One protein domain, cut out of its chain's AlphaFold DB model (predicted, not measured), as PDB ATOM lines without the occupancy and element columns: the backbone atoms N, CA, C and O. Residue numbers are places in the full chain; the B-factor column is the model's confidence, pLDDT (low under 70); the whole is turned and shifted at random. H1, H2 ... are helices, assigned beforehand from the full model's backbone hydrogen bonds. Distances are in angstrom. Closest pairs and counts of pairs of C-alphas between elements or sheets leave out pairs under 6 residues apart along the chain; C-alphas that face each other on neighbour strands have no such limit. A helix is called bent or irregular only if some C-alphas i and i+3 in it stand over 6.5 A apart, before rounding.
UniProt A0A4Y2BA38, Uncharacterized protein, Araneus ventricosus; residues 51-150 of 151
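This is residues 51 to 150 of the 151 residues of an uncharacterized protein of Araneus ventricosus (UniProt A0A4Y2BA38). One helix, H3, forms the core, and three others pack round it: H2 side by side with it, H4 slanting across it, and short H1 nearly at right angles to it. Two long links without named elements, residues 65 to 86 and 102 to 119, run round the outside. The printed part has 100 residues, with four named helices in the order H1, H2, H3, H4 and no named strand; it is all helix by class, though under half of its residues are in named elements. It is compact, with a radius of gyration of the C-alphas of 12.8 A and spans of 35 by 30 by 26 A.

H1, residues 58 to 64, touches the hub H3, residues 120 to 132, about perpendicular at 75 degrees; their closest C-alphas, of Leu 63 and Arg 126, are 6.0 A apart. H2, residues 87 to 101, touches H3 at a shallow tilt of 30 degrees, the same way, closest at the C-alphas of Leu 92 and Asn 125, 5.9 A. H4, residues 139 to 148, touches H3 at a steep tilt of 46 degrees, opposite ways, closest at the C-alphas of Leu 128 and Val 145, 6.4 A. The helix packing is mostly crossed, but only just, with 1 of 3 pairs at a shallow tilt. H1 and H4 are close but not clearly touching, their closest C-alphas, of Ile 59 and Leu 141, 7.2 A apart. H2 is apart from H1 and H4. Every O i to N i+4 pair is within hydrogen-bond range in H3 and H4, against 2 of 3 in H1 and 9 of 11 in H2.

H1 begins at C-alpha 58 (25.825, -22.150, -21.960). H2 is 19.8 A long and irregular, with C-alphas 88 and 91 8.8 A apart. H3 is 18.5 A long, and H4, 14.4 A long, ends at C-alpha 148 (32.064, -39.377, -21.822).

The C-alphas farthest apart, of Gly 51 and Val 103, are 36.8 A apart. The printed part has no cut. The links H1 to H2 and H2 to H3 are long; H3 to H4 is short. Mean pLDDT of the printed part is 76.7, and residues 51 to 56, 80 to 88 and 105 to 118 are under 70.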
ATOM      1  N   GLY A  51      13.176 -27.445 -26.603       64.81
ATOM      2  CA  GLY A  51      12.780 -28.192 -27.794       64.81
ATOM      3  C   GLY A  51      13.877 -29.113 -28.355       64.81
ATOM      4  O   GLY A  51      15.030 -29.053 -27.923       64.81
ATOM      5  N   PRO A  52      13.553 -29.947 -29.368       56.28
ATOM      6  CA  PRO A  52      14.459 -30.968 -29.913       56.28
ATOM      7  C   PRO A  52      15.728 -30.406 -30.565       56.28
ATOM      8  O   PRO A  52      16.706 -31.134 -30.725       56.28
ATOM      9  N   CYS A  53      15.714 -29.126 -30.947       56.69
ATOM     10  CA  CYS A  53      16.798 -28.456 -31.672       56.69
ATOM     11  C   CYS A  53      17.300 -27.178 -30.980       56.69
ATOM     12  O   CYS A  53      18.197 -26.526 -31.509       56.69
ATOM     13  N   THR A  54      16.744 -26.789 -29.830       61.31
ATOM     14  CA  THR A  54      17.152 -25.559 -29.146       61.31
ATOM     15  C   THR A  54      18.247 -25.841 -28.121       61.31
ATOM     16  O   THR A  54      18.096 -26.601 -27.165       61.31
ATOM     17  N   TYR A  55      19.396 -25.214 -28.358       63.47
ATOM     18  CA  TYR A  55      20.556 -25.190 -27.476       63.47
ATOM     19  C   TYR A  55      20.402 -23.996 -26.512       63.47
ATOM     20  O   TYR A  55      20.780 -22.873 -26.842       63.47
ATOM     21  N   SER A  56      19.753 -24.197 -25.360       69.06
ATOM     22  CA  SER A  56      19.467 -23.133 -24.376       69.06
ATOM     23  C   SER A  56      20.643 -22.867 -23.429       69.06
ATOM     24  O   SER A  56      20.966 -21.700 -23.174       69.06
ATOM     25  N   GLY A  57      21.288 -23.933 -22.955       80.12
ATOM     26  CA  GLY A  57      22.362 -23.877 -21.970       80.12
ATOM     27  C   GLY A  57      23.696 -23.315 -22.491       80.12
ATOM     28  O   GLY A  57      23.956 -23.336 -23.704       80.12
ATOM     29  N   PRO A  58      24.533 -22.742 -21.602       84.56
ATOM     30  CA  PRO A  58      25.825 -22.150 -21.960       84.56
ATOM     31  C   PRO A  58      26.789 -23.134 -22.642       84.56
ATOM     32  O   PRO A  58      27.467 -22.755 -23.605       84.56
ATOM     33  N   ILE A  59      26.830 -24.398 -22.210       86.62
ATOM     34  CA  ILE A  59      27.698 -25.427 -22.793       86.62
ATOM     35  C   ILE A  59      27.209 -25.742 -24.203       86.62
ATOM     36  O   ILE A  59      27.974 -25.653 -25.164       86.62
ATOM     37  N   ARG A  60      25.914 -26.023 -24.363       84.00
ATOM     38  CA  ARG A  60      25.284 -26.293 -25.659       84.00
ATOM     39  C   ARG A  60      25.456 -25.168 -26.672       84.00
ATOM     40  O   ARG A  60      25.715 -25.448 -27.840       84.00
ATOM     41  N   LYS A  61      25.351 -23.906 -26.249       85.69
ATOM     42  CA  LYS A  61      25.631 -22.745 -27.112       85.69
ATOM     43  C   LYS A  61      27.085 -22.729 -27.577       85.69
ATOM     44  O   LYS A  61      27.352 -22.493 -28.754       85.69
ATOM     45  N   SER A  62      28.012 -23.050 -26.679       85.69
ATOM     46  CA  SER A  62      29.445 -23.110 -26.984       85.69
ATOM     47  C   SER A  62      29.794 -24.242 -27.961       85.69
ATOM     48  O   SER A  62      30.701 -24.091 -28.781       85.69
ATOM     49  N   LEU A  63      29.032 -25.345 -27.965       84.50
ATOM     50  CA  LEU A  63      29.209 -26.446 -28.923       84.50
ATOM     51  C   LEU A  63      28.956 -26.036 -30.378       84.50
ATOM     52  O   LEU A  63      29.531 -26.642 -31.281       84.50
ATOM     53  N   VAL A  64      28.119 -25.029 -30.641       81.88
ATOM     54  CA  VAL A  64      27.839 -24.578 -32.016       81.88
ATOM     55  C   VAL A  64      29.100 -23.999 -32.661       81.88
ATOM     56  O   VAL A  64      29.394 -24.306 -33.811       81.88
ATOM     57  N   ASN A  65      29.908 -23.266 -31.893       80.06
ATOM     58  CA  ASN A  65      31.088 -22.561 -32.397       80.06
ATOM     59  C   ASN A  65      32.413 -23.292 -32.126       80.06
ATOM     60  O   ASN A  65      33.480 -22.759 -32.433       80.06
ATOM     61  N   CYS A  66      32.370 -24.513 -31.580       79.50
ATOM     62  CA  CYS A  66      33.572 -25.224 -31.141       79.50
ATOM     63  C   CYS A  66      34.573 -25.518 -32.270       79.50
ATOM     64  O   CYS A  66      35.744 -25.745 -31.985       79.50
ATOM     65  N   GLU A  67      34.142 -25.516 -33.536       72.31
ATOM     66  CA  GLU A  67      34.977 -25.748 -34.725       72.31
ATOM     67  C   GLU A  67      35.954 -24.601 -35.014       72.31
ATOM     68  O   GLU A  67      37.082 -24.860 -35.442       72.31
ATOM     69  N   ASN A  68      35.567 -23.364 -34.690       74.81
ATOM     70  CA  ASN A  68      36.321 -22.147 -35.018       74.81
ATOM     71  C   ASN A  68      37.295 -21.707 -33.916       74.81
ATOM     72  O   ASN A  68      38.112 -20.819 -34.132       74.81
ATOM     73  N   LEU A  69      37.206 -22.307 -32.728       71.25
ATOM     74  CA  LEU A  69      38.076 -21.972 -31.602       71.25
ATOM     75  C   LEU A  69      39.530 -22.416 -31.871       71.25
ATOM     76  O   LEU A  69      39.765 -23.427 -32.527       71.25
ATOM     77  N   LEU A  70      40.529 -21.689 -31.378       74.56
ATOM     78  CA  LEU A  70      41.919 -22.160 -31.430       74.56
ATOM     79  C   LEU A  70      42.174 -23.171 -30.306       74.56
ATOM     80  O   LEU A  70      41.440 -23.215 -29.321       74.56
ATOM     81  N   VAL A  71      43.184 -24.026 -30.483       70.25
ATOM     82  CA  VAL A  71      43.619 -24.942 -29.418       70.25
ATOM     83  C   VAL A  71      44.207 -24.109 -28.290       70.25
ATOM     84  O   VAL A  71      45.044 -23.242 -28.533       70.25
ATOM     85  N   ALA A  72      43.726 -24.370 -27.083       73.44
ATOM     86  CA  ALA A  72      44.068 -23.634 -25.883       73.44
ATOM     87  C   ALA A  72      45.017 -24.467 -25.011       73.44
ATOM     88  O   ALA A  72      45.162 -25.675 -25.220       73.44
ATOM     89  N   SER A  73      45.648 -23.849 -24.013       79.88
ATOM     90  CA  SER A  73      46.388 -24.594 -22.993       79.88
ATOM     91  C   SER A  73      45.409 -25.293 -22.031       79.88
ATOM     92  O   SER A  73      44.926 -24.698 -21.077       79.88
ATOM     93  N   PHE A  74      45.053 -26.557 -22.293       84.81
ATOM     94  CA  PHE A  74      44.103 -27.321 -21.465       84.81
ATOM     95  C   PHE A  74      44.814 -28.280 -20.497       84.81
ATOM     96  O   PHE A  74      45.956 -28.690 -20.711       84.81
ATOM     97  N   LYS A  75      44.125 -28.664 -19.415       88.81
ATOM     98  CA  LYS A  75      44.639 -29.629 -18.427       88.81
ATOM     99  C   LYS A  75      44.207 -31.055 -18.790       88.81
ATOM    100  O   LYS A  75      43.064 -31.237 -19.197       88.81
ATOM    101  N   PRO A  76      45.059 -32.078 -18.615       88.19
ATOM    102  CA  PRO A  76      44.648 -33.460 -18.836       88.19
ATOM    103  C   PRO A  76      43.589 -33.907 -17.818       88.19
ATOM    104  O   PRO A  76      43.639 -33.535 -16.639       88.19
ATOM    105  N   VAL A  77      42.647 -34.744 -18.258       87.75
ATOM    106  CA  VAL A  77      41.646 -35.384 -17.391       87.75
ATOM    107  C   VAL A  77      41.997 -36.853 -17.232       87.75
ATOM    108  O   VAL A  77      41.828 -37.632 -18.157       87.75
ATOM    109  N   TYR A  78      42.418 -37.257 -16.037       81.69
ATOM    110  CA  TYR A  78      42.666 -38.669 -15.754       81.69
ATOM    111  C   TYR A  78      41.345 -39.440 -15.617       81.69
ATOM    112  O   TYR A  78      40.494 -39.102 -14.787       81.69
ATOM    113  N   CYS A  79      41.174 -40.477 -16.436       76.12
ATOM    114  CA  CYS A  79      40.113 -41.477 -16.339       76.12
ATOM    115  C   CYS A  79      40.650 -42.832 -16.802       76.12
ATOM    116  O   CYS A  79      41.450 -42.895 -17.735       76.12
ATOM    117  N   ASP A  80      40.164 -43.901 -16.176       67.88
ATOM    118  CA  ASP A  80      40.413 -45.269 -16.624       67.88
ATOM    119  C   ASP A  80      39.570 -45.517 -17.878       67.88
ATOM    120  O   ASP A  80      38.457 -46.038 -17.792       67.88
ATOM    121  N   LEU A  81      40.043 -45.069 -19.046       62.84
ATOM    122  CA  LEU A  81      39.345 -45.392 -20.285       62.84
ATOM    123  C   LEU A  81      39.403 -46.910 -20.478       62.84
ATOM    124  O   LEU A  81      40.507 -47.467 -20.551       62.84
ATOM    125  N   PRO A  82      38.266 -47.605 -20.648       55.53
ATOM    126  CA  PRO A  82      38.321 -48.872 -21.345       55.53
ATOM    127  C   PRO A  82      38.891 -48.568 -22.733       55.53
ATOM    128  O   PRO A  82      38.417 -47.672 -23.427       55.53
ATOM    129  N   VAL A  83      39.957 -49.263 -23.124       49.59
ATOM    130  CA  VAL A  83      40.582 -49.108 -24.442       49.59
ATOM    131  C   VAL A  83      39.559 -49.523 -25.504       49.59
ATOM    132  O   VAL A  83      39.468 -50.691 -25.878       49.59
ATOM    133  N   VAL A  84      38.731 -48.586 -25.972       52.94
ATOM    134  CA  VAL A  84      37.770 -48.848 -27.043       52.94
ATOM    135  C   VAL A  84      38.443 -48.526 -28.371       52.94
ATOM    136  O   VAL A  84      38.407 -47.408 -28.876       52.94
ATOM    137  N   THR A  85      39.058 -49.540 -28.976       47.59
ATOM    138  CA  THR A  85      39.576 -49.468 -30.347       47.59
ATOM    139  C   THR A  85      38.435 -49.611 -31.354       47.59
ATOM    140  O   THR A  85      38.298 -50.652 -32.004       47.59
ATOM    141  N   VAL A  86      37.587 -48.590 -31.507       53.12
ATOM    142  CA  VAL A  86      36.690 -48.526 -32.672       53.12
ATOM    143  C   VAL A  86      37.494 -47.942 -33.830       53.12
ATOM    144  O   VAL A  86      37.662 -46.729 -33.930       53.12
ATOM    145  N   LYS A  87      38.016 -48.807 -34.711       50.50
ATOM    146  CA  LYS A  87      38.777 -48.389 -35.908       50.50
ATOM    147  C   LYS A  87      38.017 -47.367 -36.767       50.50
ATOM    148  O   LYS A  87      38.639 -46.519 -37.397       50.50
ATOM    149  N   ASP A  88      36.687 -47.414 -36.723       55.31
ATOM    150  CA  ASP A  88      35.798 -46.557 -37.509       55.31
ATOM    151  C   ASP A  88      35.550 -45.175 -36.871       55.31
ATOM    152  O   ASP A  88      34.896 -44.325 -37.471       55.31
ATOM    153  N   GLN A  89      36.066 -44.919 -35.660       73.06
ATOM    154  CA  GLN A  89      35.895 -43.653 -34.933       73.06
ATOM    155  C   GLN A  89      37.237 -43.051 -34.511       73.06
ATOM    156  O   GLN A  89      37.415 -42.608 -33.378       73.06
ATOM    157  N   LYS A  90      38.180 -43.002 -35.458       76.38
ATOM    158  CA  LYS A  90      39.535 -42.473 -35.252       76.38
ATOM    159  C   LYS A  90      39.557 -41.101 -34.569       76.38
ATOM    160  O   LYS A  90      40.310 -40.912 -33.627       76.38
ATOM    161  N   TYR A  91      38.678 -40.181 -34.972       80.06
ATOM    162  CA  TYR A  91      38.624 -38.851 -34.360       80.06
ATOM    163  C   TYR A  91      38.287 -38.886 -32.863       80.06
ATOM    164  O   TYR A  91      38.919 -38.176 -32.087       80.06
ATOM    165  N   LEU A  92      37.307 -39.707 -32.455       81.31
ATOM    166  CA  LEU A  92      36.933 -39.831 -31.044       81.31
ATOM    167  C   LEU A  92      38.099 -40.404 -30.232       81.31
ATOM    168  O   LEU A  92      38.356 -39.937 -29.125       81.31
ATOM    169  N   LEU A  93      38.804 -41.392 -30.785       80.06
ATOM    170  CA  LEU A  93      39.964 -41.992 -30.136       80.06
ATOM    171  C   LEU A  93      41.092 -40.969 -29.970       80.06
ATOM    172  O   LEU A  93      41.545 -40.751 -28.851       80.06
ATOM    173  N   ASP A  94      41.481 -40.302 -31.057       81.62
ATOM    174  CA  ASP A  94      42.588 -39.346 -31.062       81.62
ATOM    175  C   ASP A  94      42.310 -38.164 -30.111       81.62
ATOM    176  O   ASP A  94      43.195 -37.728 -29.376       81.62
ATOM    177  N   ILE A  95      41.073 -37.649 -30.080       84.88
ATOM    178  CA  ILE A  95      40.727 -36.537 -29.186       84.88
ATOM    179  C   ILE A  95      40.587 -36.977 -27.726       84.88
ATOM    180  O   ILE A  95      40.938 -36.213 -26.833       84.88
ATOM    181  N   SER A  96      40.111 -38.199 -27.468       86.19
ATOM    182  CA  SER A  96      40.058 -38.746 -26.106       86.19
ATOM    183  C   SER A  96      41.464 -38.959 -25.553       86.19
ATOM    184  O   SER A  96      41.732 -38.580 -24.416       86.19
ATOM    185  N   ASP A  97      42.375 -39.491 -26.370       83.88
ATOM    186  CA  ASP A  97      43.787 -39.650 -26.016       83.88
ATOM    187  C   ASP A  97      44.456 -38.298 -25.739       83.88
ATOM    188  O   ASP A  97      45.123 -38.138 -24.718       83.88
ATOM    189  N   ALA A  98      44.187 -37.278 -26.562       86.38
ATOM    190  CA  ALA A  98      44.679 -35.924 -26.313       86.38
ATOM    191  C   ALA A  98      44.172 -35.346 -24.981       86.38
ATOM    192  O   ALA A  98      44.932 -34.714 -24.250       86.38
ATOM    193  N   VAL A  99      42.901 -35.582 -24.634       88.81
ATOM    194  CA  VAL A  99      42.318 -35.145 -23.352       88.81
ATOM    195  C   VAL A  99      42.927 -35.890 -22.162       88.81
ATOM    196  O   VAL A  99      43.140 -35.281 -21.113       88.81
ATOM    197  N   LEU A 100      43.227 -37.181 -22.306       87.81
ATOM    198  CA  LEU A 100      43.857 -37.983 -21.257       87.81
ATOM    199  C   LEU A 100      45.325 -37.606 -21.029       87.81
ATOM    200  O   LEU A 100      45.763 -37.460 -19.889       87.81
ATOM    201  N   THR A 101      46.092 -37.485 -22.111       84.88
ATOM    202  CA  THR A 101      47.547 -37.270 -22.071       84.88
ATOM    203  C   THR A 101      47.920 -35.797 -21.928       84.88
ATOM    204  O   THR A 101      49.034 -35.480 -21.517       84.88
ATOM    205  N   GLY A 102      47.005 -34.888 -22.275       84.56
ATOM    206  CA  GLY A 102      47.285 -33.458 -22.399       84.56
ATOM    207  C   GLY A 102      48.074 -33.108 -23.664       84.56
ATOM    208  O   GLY A 102      48.455 -31.954 -23.844       84.56
ATOM    209  N   VAL A 103      48.338 -34.080 -24.546       81.50
ATOM    210  CA  VAL A 103      49.112 -33.882 -25.773       81.50
ATOM    211  C   VAL A 103      48.162 -33.795 -26.956       81.50
ATOM    212  O   VAL A 103      47.616 -34.791 -27.423       81.50
ATOM    213  N   TYR A 104      47.982 -32.588 -27.484       75.00
ATOM    214  CA  TYR A 104      47.180 -32.391 -28.686       75.00
ATOM    215  C   TYR A 104      48.045 -32.481 -29.944       75.00
ATOM    216  O   TYR A 104      48.762 -31.545 -30.295       75.00
ATOM    217  N   SER A 105      47.959 -33.613 -30.641       65.25
ATOM    218  CA  SER A 105      48.426 -33.719 -32.029       65.25
ATOM    219  C   SER A 105      47.403 -33.046 -32.949       65.25
ATOM    220  O   SER A 105      46.222 -33.070 -32.631       65.25
ATOM    221  N   ASP A 106      47.841 -32.433 -34.055       65.94
ATOM    222  CA  ASP A 106      47.093 -31.505 -34.930       65.94
ATOM    223  C   ASP A 106      45.745 -32.035 -35.498       65.94
ATOM    224  O   ASP A 106      45.574 -32.264 -36.696       65.94
ATOM    225  N   LEU A 107      44.740 -32.200 -34.633       64.19
ATOM    226  CA  LEU A 107      43.357 -32.578 -34.945       64.19
ATOM    227  C   LEU A 107      42.542 -31.381 -35.465       64.19
ATOM    228  O   LEU A 107      41.333 -31.494 -35.688       64.19
ATOM    229  N   SER A 108      43.191 -30.229 -35.684       57.31
ATOM    230  CA  SER A 108      42.570 -28.993 -36.170       57.31
ATOM    231  C   SER A 108      41.856 -29.187 -37.514       57.31
ATOM    232  O   SER A 108      40.821 -28.562 -37.753       57.31
ATOM    233  N   ARG A 109      42.360 -30.114 -38.341       58.31
ATOM    234  CA  ARG A 109      41.890 -30.412 -39.705       58.31
ATOM    235  C   ARG A 109      40.724 -31.401 -39.768       58.31
ATOM    236  O   ARG A 109      40.148 -31.573 -40.838       58.31
ATOM    237  N   CYS A 110      40.381 -32.065 -38.664       63.00
ATOM    238  CA  CYS A 110      39.289 -33.034 -38.645       63.00
ATOM    239  C   CYS A 110      37.987 -32.358 -38.215       63.00
ATOM    240  O   CYS A 110      37.912 -31.820 -37.117       63.00
ATOM    241  N   ASP A 111      36.963 -32.385 -39.061       64.44
ATOM    242  CA  ASP A 111      35.629 -31.891 -38.714       64.44
ATOM    243  C   ASP A 111      34.927 -32.891 -37.762       64.44
ATOM    244  O   ASP A 111      34.807 -34.071 -38.108       64.44
ATOM    245  N   PRO A 112      34.467 -32.473 -36.564       64.38
ATOM    246  CA  PRO A 112      33.686 -33.331 -35.670       64.38
ATOM    247  C   PRO A 112      32.297 -33.706 -36.229       64.38
ATOM    248  O   PRO A 112      31.650 -34.608 -35.684       64.38
ATOM    249  N   GLY A 113      31.842 -33.044 -37.296       63.53
ATOM    250  CA  GLY A 113      30.565 -33.253 -37.969       63.53
ATOM    251  C   GLY A 113      29.443 -32.331 -37.459       63.53
ATOM    252  O   GLY A 113      29.561 -31.708 -36.397       63.53
ATOM    253  N   PRO A 114      28.310 -32.261 -38.188       60.94
ATOM    254  CA  PRO A 114      27.221 -31.321 -37.916       60.94
ATOM    255  C   PRO A 114      26.495 -31.608 -36.594       60.94
ATOM    256  O   PRO A 114      26.250 -32.763 -36.240       60.94
ATOM    257  N   THR A 115      26.089 -30.553 -35.883       58.59
ATOM    258  CA  THR A 115      25.370 -30.657 -34.603       58.59
ATOM    259  C   THR A 115      24.030 -31.386 -34.752       58.59
ATOM    260  O   THR A 115      23.186 -31.034 -35.572       58.59
ATOM    261  N   SER A 116      23.794 -32.406 -33.923       57.72
ATOM    262  CA  SER A 116      22.488 -33.056 -33.801       57.72
ATOM    263  C   SER A 116      22.322 -33.653 -32.408       57.72
ATOM    264  O   SER A 116      23.130 -34.477 -31.984       57.72
ATOM    265  N   ASN A 117      21.227 -33.302 -31.727       51.78
ATOM    266  CA  ASN A 117      20.884 -33.854 -30.412       51.78
ATOM    267  C   ASN A 117      20.620 -35.371 -30.432       51.78
ATOM    268  O   ASN A 117      20.652 -35.997 -29.378       51.78
ATOM    269  N   ALA A 118      20.391 -35.954 -31.617       52.84
ATOM    270  CA  ALA A 118      20.158 -37.385 -31.813       52.84
ATOM    271  C   ALA A 118      21.440 -38.180 -32.130       52.84
ATOM    272  O   ALA A 118      21.399 -39.384 -32.372       52.84
ATOM    273  N   ARG A 119      22.600 -37.512 -32.198       72.94
ATOM    274  CA  ARG A 119      23.879 -38.142 -32.549       72.94
ATOM    275  C   ARG A 119      24.858 -38.017 -31.396       72.94
ATOM    276  O   ARG A 119      25.709 -37.130 -31.391       72.94
ATOM    277  N   TRP A 120      24.754 -38.953 -30.447       81.56
ATOM    278  CA  TRP A 120      25.646 -39.067 -29.286       81.56
ATOM    279  C   TRP A 120      27.121 -38.865 -29.654       81.56
ATOM    280  O   TRP A 120      27.805 -38.062 -29.026       81.56
ATOM    281  N   LEU A 121      27.584 -39.524 -30.721       78.44
ATOM    282  CA  LEU A 121      28.977 -39.463 -31.154       78.44
ATOM    283  C   LEU A 121      29.418 -38.050 -31.563       78.44
ATOM    284  O   LEU A 121      30.458 -37.571 -31.122       78.44
ATOM    285  N   THR A 122      28.625 -37.366 -32.389       80.75
ATOM    286  CA  THR A 122      28.956 -36.015 -32.855       80.75
ATOM    287  C   THR A 122      28.941 -35.021 -31.700       80.75
ATOM    288  O   THR A 122      29.854 -34.212 -31.565       80.75
ATOM    289  N   THR A 123      27.948 -35.117 -30.816       83.06
ATOM    290  CA  THR A 123      27.876 -34.281 -29.614       83.06
ATOM    291  C   THR A 123      29.086 -34.515 -28.708       83.06
ATOM    292  O   THR A 123      29.728 -33.557 -28.288       83.06
ATOM    293  N   THR A 124      29.467 -35.774 -28.495       86.38
ATOM    294  CA  THR A 124      30.651 -36.177 -27.722       86.38
ATOM    295  C   THR A 124      31.940 -35.586 -28.297       86.38
ATOM    296  O   THR A 124      32.693 -34.917 -27.589       86.38
ATOM    297  N   ASN A 125      32.152 -35.737 -29.606       86.38
ATOM    298  CA  ASN A 125      33.297 -35.180 -30.330       86.38
ATOM    299  C   ASN A 125      33.415 -33.658 -30.169       86.38
ATOM    300  O   ASN A 125      34.516 -33.127 -30.004       86.38
ATOM    301  N   ARG A 126      32.284 -32.947 -30.214       87.69
ATOM    302  CA  ARG A 126      32.241 -31.490 -30.038       87.69
ATOM    303  C   ARG A 126      32.514 -31.069 -28.596       87.69
ATOM    304  O   ARG A 126      33.186 -30.062 -28.403       87.69
ATOM    305  N   ILE A 127      32.063 -31.836 -27.601       89.94
ATOM    306  CA  ILE A 127      32.351 -31.579 -26.177       89.94
ATOM    307  C   ILE A 127      33.844 -31.734 -25.891       89.94
ATOM    308  O   ILE A 127      34.446 -30.836 -25.308       89.94
ATOM    309  N   LEU A 128      34.459 -32.833 -26.339       89.12
ATOM    310  CA  LEU A 128      35.898 -33.053 -26.160       89.12
ATOM    311  C   LEU A 128      36.716 -31.964 -26.871       89.12
ATOM    312  O   LEU A 128      37.697 -31.462 -26.327       89.12
ATOM    313  N   ARG A 129      36.261 -31.516 -28.049       88.62
ATOM    314  CA  ARG A 129      36.872 -30.383 -28.759       88.62
ATOM    315  C   ARG A 129      36.715 -29.065 -28.023       88.62
ATOM    316  O   ARG A 129      37.666 -28.295 -27.985       88.62
ATOM    317  N   LEU A 130      35.548 -28.800 -27.449       90.19
ATOM    318  CA  LEU A 130      35.330 -27.614 -26.632       90.19
ATOM    319  C   LEU A 130      36.274 -27.614 -25.423       90.19
ATOM    320  O   LEU A 130      36.912 -26.600 -25.159       90.19
ATOM    321  N   TYR A 131      36.428 -28.755 -24.749       90.75
ATOM    322  CA  TYR A 131      37.327 -28.903 -23.604       90.75
ATOM    323  C   TYR A 131      38.783 -28.577 -23.942       90.75
ATOM    324  O   TYR A 131      39.380 -27.710 -23.314       90.75
ATOM    325  N   VAL A 132      39.329 -29.202 -24.988       88.75
ATOM    326  CA  VAL A 132      40.709 -28.967 -25.458       88.75
ATOM    327  C   VAL A 132      40.960 -27.503 -25.855       88.75
ATOM    328  O   VAL A 132      42.094 -27.028 -25.879       88.75
ATOM    329  N   ARG A 133      39.899 -26.770 -26.194       86.88
ATOM    330  CA  ARG A 133      39.951 -25.369 -26.629       86.88
ATOM    331  C   ARG A 133      39.581 -24.378 -25.527       86.88
ATOM    332  O   ARG A 133      39.392 -23.201 -25.815       86.88
ATOM    333  N   THR A 134      39.490 -24.838 -24.281       86.62
ATOM    334  CA  THR A 134      39.171 -24.003 -23.121       86.62
ATOM    335  C   THR A 134      40.300 -24.100 -22.096       86.62
ATOM    336  O   THR A 134      40.539 -25.177 -21.556       86.62
ATOM    337  N   GLU A 135      40.991 -22.988 -21.816       85.81
ATOM    338  CA  GLU A 135      42.087 -22.962 -20.824       85.81
ATOM    339  C   GLU A 135      41.582 -23.227 -19.404       85.81
ATOM    340  O   GLU A 135      42.133 -24.040 -18.659       85.81
ATOM    341  N   GLU A 136      40.473 -22.575 -19.056       88.50
ATOM    342  CA  GLU A 136      39.816 -22.686 -17.758       88.50
ATOM    343  C   GLU A 136      38.400 -23.253 -17.938       88.50
ATOM    344  O   GLU A 136      37.418 -22.507 -17.980       88.50
ATOM    345  N   PRO A 137      38.265 -24.580 -18.127       89.69
ATOM    346  CA  PRO A 137      36.967 -25.210 -18.314       89.69
ATOM    347  C   PRO A 137      36.141 -25.150 -17.026       89.69
ATOM    348  O   PRO A 137      36.669 -25.322 -15.926       89.69
ATOM    349  N   SER A 138      34.828 -24.962 -17.168       91.94
ATOM    350  CA  SER A 138      33.908 -24.984 -16.027       91.94
ATOM    351  C   SER A 138      33.834 -26.378 -15.387       91.94
ATOM    352  O   SER A 138      34.143 -27.395 -16.024       91.94
ATOM    353  N   SER A 139      33.398 -26.449 -14.126       91.25
ATOM    354  CA  SER A 139      33.191 -27.716 -13.405       91.25
ATOM    355  C   SER A 139      32.268 -28.671 -14.158       91.25
ATOM    356  O   SER A 139      32.526 -29.873 -14.220       91.25
ATOM    357  N   GLU A 140      31.232 -28.125 -14.782       92.31
ATOM    358  CA  GLU A 140      30.216 -28.850 -15.538       92.31
ATOM    359  C   GLU A 140      30.816 -29.443 -16.816       92.31
ATOM    360  O   GLU A 140      30.581 -30.611 -17.133       92.31
ATOM    361  N   LEU A 141      31.659 -28.679 -17.523       90.81
ATOM    362  CA  LEU A 141      32.354 -29.165 -18.713       90.81
ATOM    363  C   LEU A 141      33.345 -30.286 -18.361       90.81
ATOM    364  O   LEU A 141      33.396 -31.299 -19.057       90.81
ATOM    365  N   ILE A 142      34.086 -30.156 -17.255       91.31
ATOM    366  CA  ILE A 142      34.973 -31.220 -16.757       91.31
ATOM    367  C   ILE A 142      34.165 -32.482 -16.419       91.31
ATOM    368  O   ILE A 142      34.586 -33.599 -16.735       91.31
ATOM    369  N   GLN A 143      33.002 -32.329 -15.781       90.56
ATOM    370  CA  GLN A 143      32.138 -33.451 -15.423       90.56
ATOM    371  C   GLN A 143      31.580 -34.162 -16.662       90.56
ATOM    372  O   GLN A 143      31.610 -35.392 -16.706       90.56
ATOM    373  N   LEU A 144      31.164 -33.420 -17.693       89.62
ATOM    374  CA  LEU A 144      30.734 -33.985 -18.979       89.62
ATOM    375  C   LEU A 144      31.832 -34.813 -19.642       89.62
ATOM    376  O   LEU A 144      31.581 -35.942 -20.064       89.62
ATOM    377  N   VAL A 145      33.050 -34.273 -19.706       90.00
ATOM    378  CA  VAL A 145      34.209 -34.975 -20.272       90.00
ATOM    379  C   VAL A 145      34.465 -36.272 -19.512       90.00
ATOM    380  O   VAL A 145      34.589 -37.326 -20.126       90.00
ATOM    381  N   ARG A 146      34.446 -36.245 -18.175       89.00
ATOM    382  CA  ARG A 146      34.595 -37.464 -17.363       89.00
ATOM    383  C   ARG A 146      33.486 -38.482 -17.607       89.00
ATOM    384  O   ARG A 146      33.774 -39.673 -17.630       89.00
ATOM    385  N   CYS A 147      32.238 -38.044 -17.769       85.88
ATOM    386  CA  CYS A 147      31.134 -38.942 -18.100       85.88
ATOM    387  C   CYS A 147      31.371 -39.625 -19.447       85.88
ATOM    388  O   CYS A 147      31.258 -40.839 -19.516       85.88
ATOM    389  N   ILE A 148      31.758 -38.868 -20.476       85.88
ATOM    390  CA  ILE A 148      32.064 -39.377 -21.822       85.88
ATOM    391  C   ILE A 148      33.187 -40.414 -21.797       85.88
ATOM    392  O   ILE A 148      33.053 -41.475 -22.398       85.88
ATOM    393  N   LEU A 149      34.277 -40.112 -21.091       84.25
ATOM    394  CA  LEU A 149      35.474 -40.952 -21.025       84.25
ATOM    395  C   LEU A 149      35.270 -42.248 -20.211       84.25
ATOM    396  O   LEU A 149      36.182 -43.064 -20.133       84.25
ATOM    397  N   ARG A 150      34.096 -42.439 -19.594       80.06
ATOM    398  CA  ARG A 150      33.738 -43.616 -18.782       80.06
ATOM    399  C   ARG A 150      32.690 -44.533 -19.429       80.06
ATOM    400  O   ARG A 150      32.352 -45.543 -18.813       80.06
TER     401      ARG A 150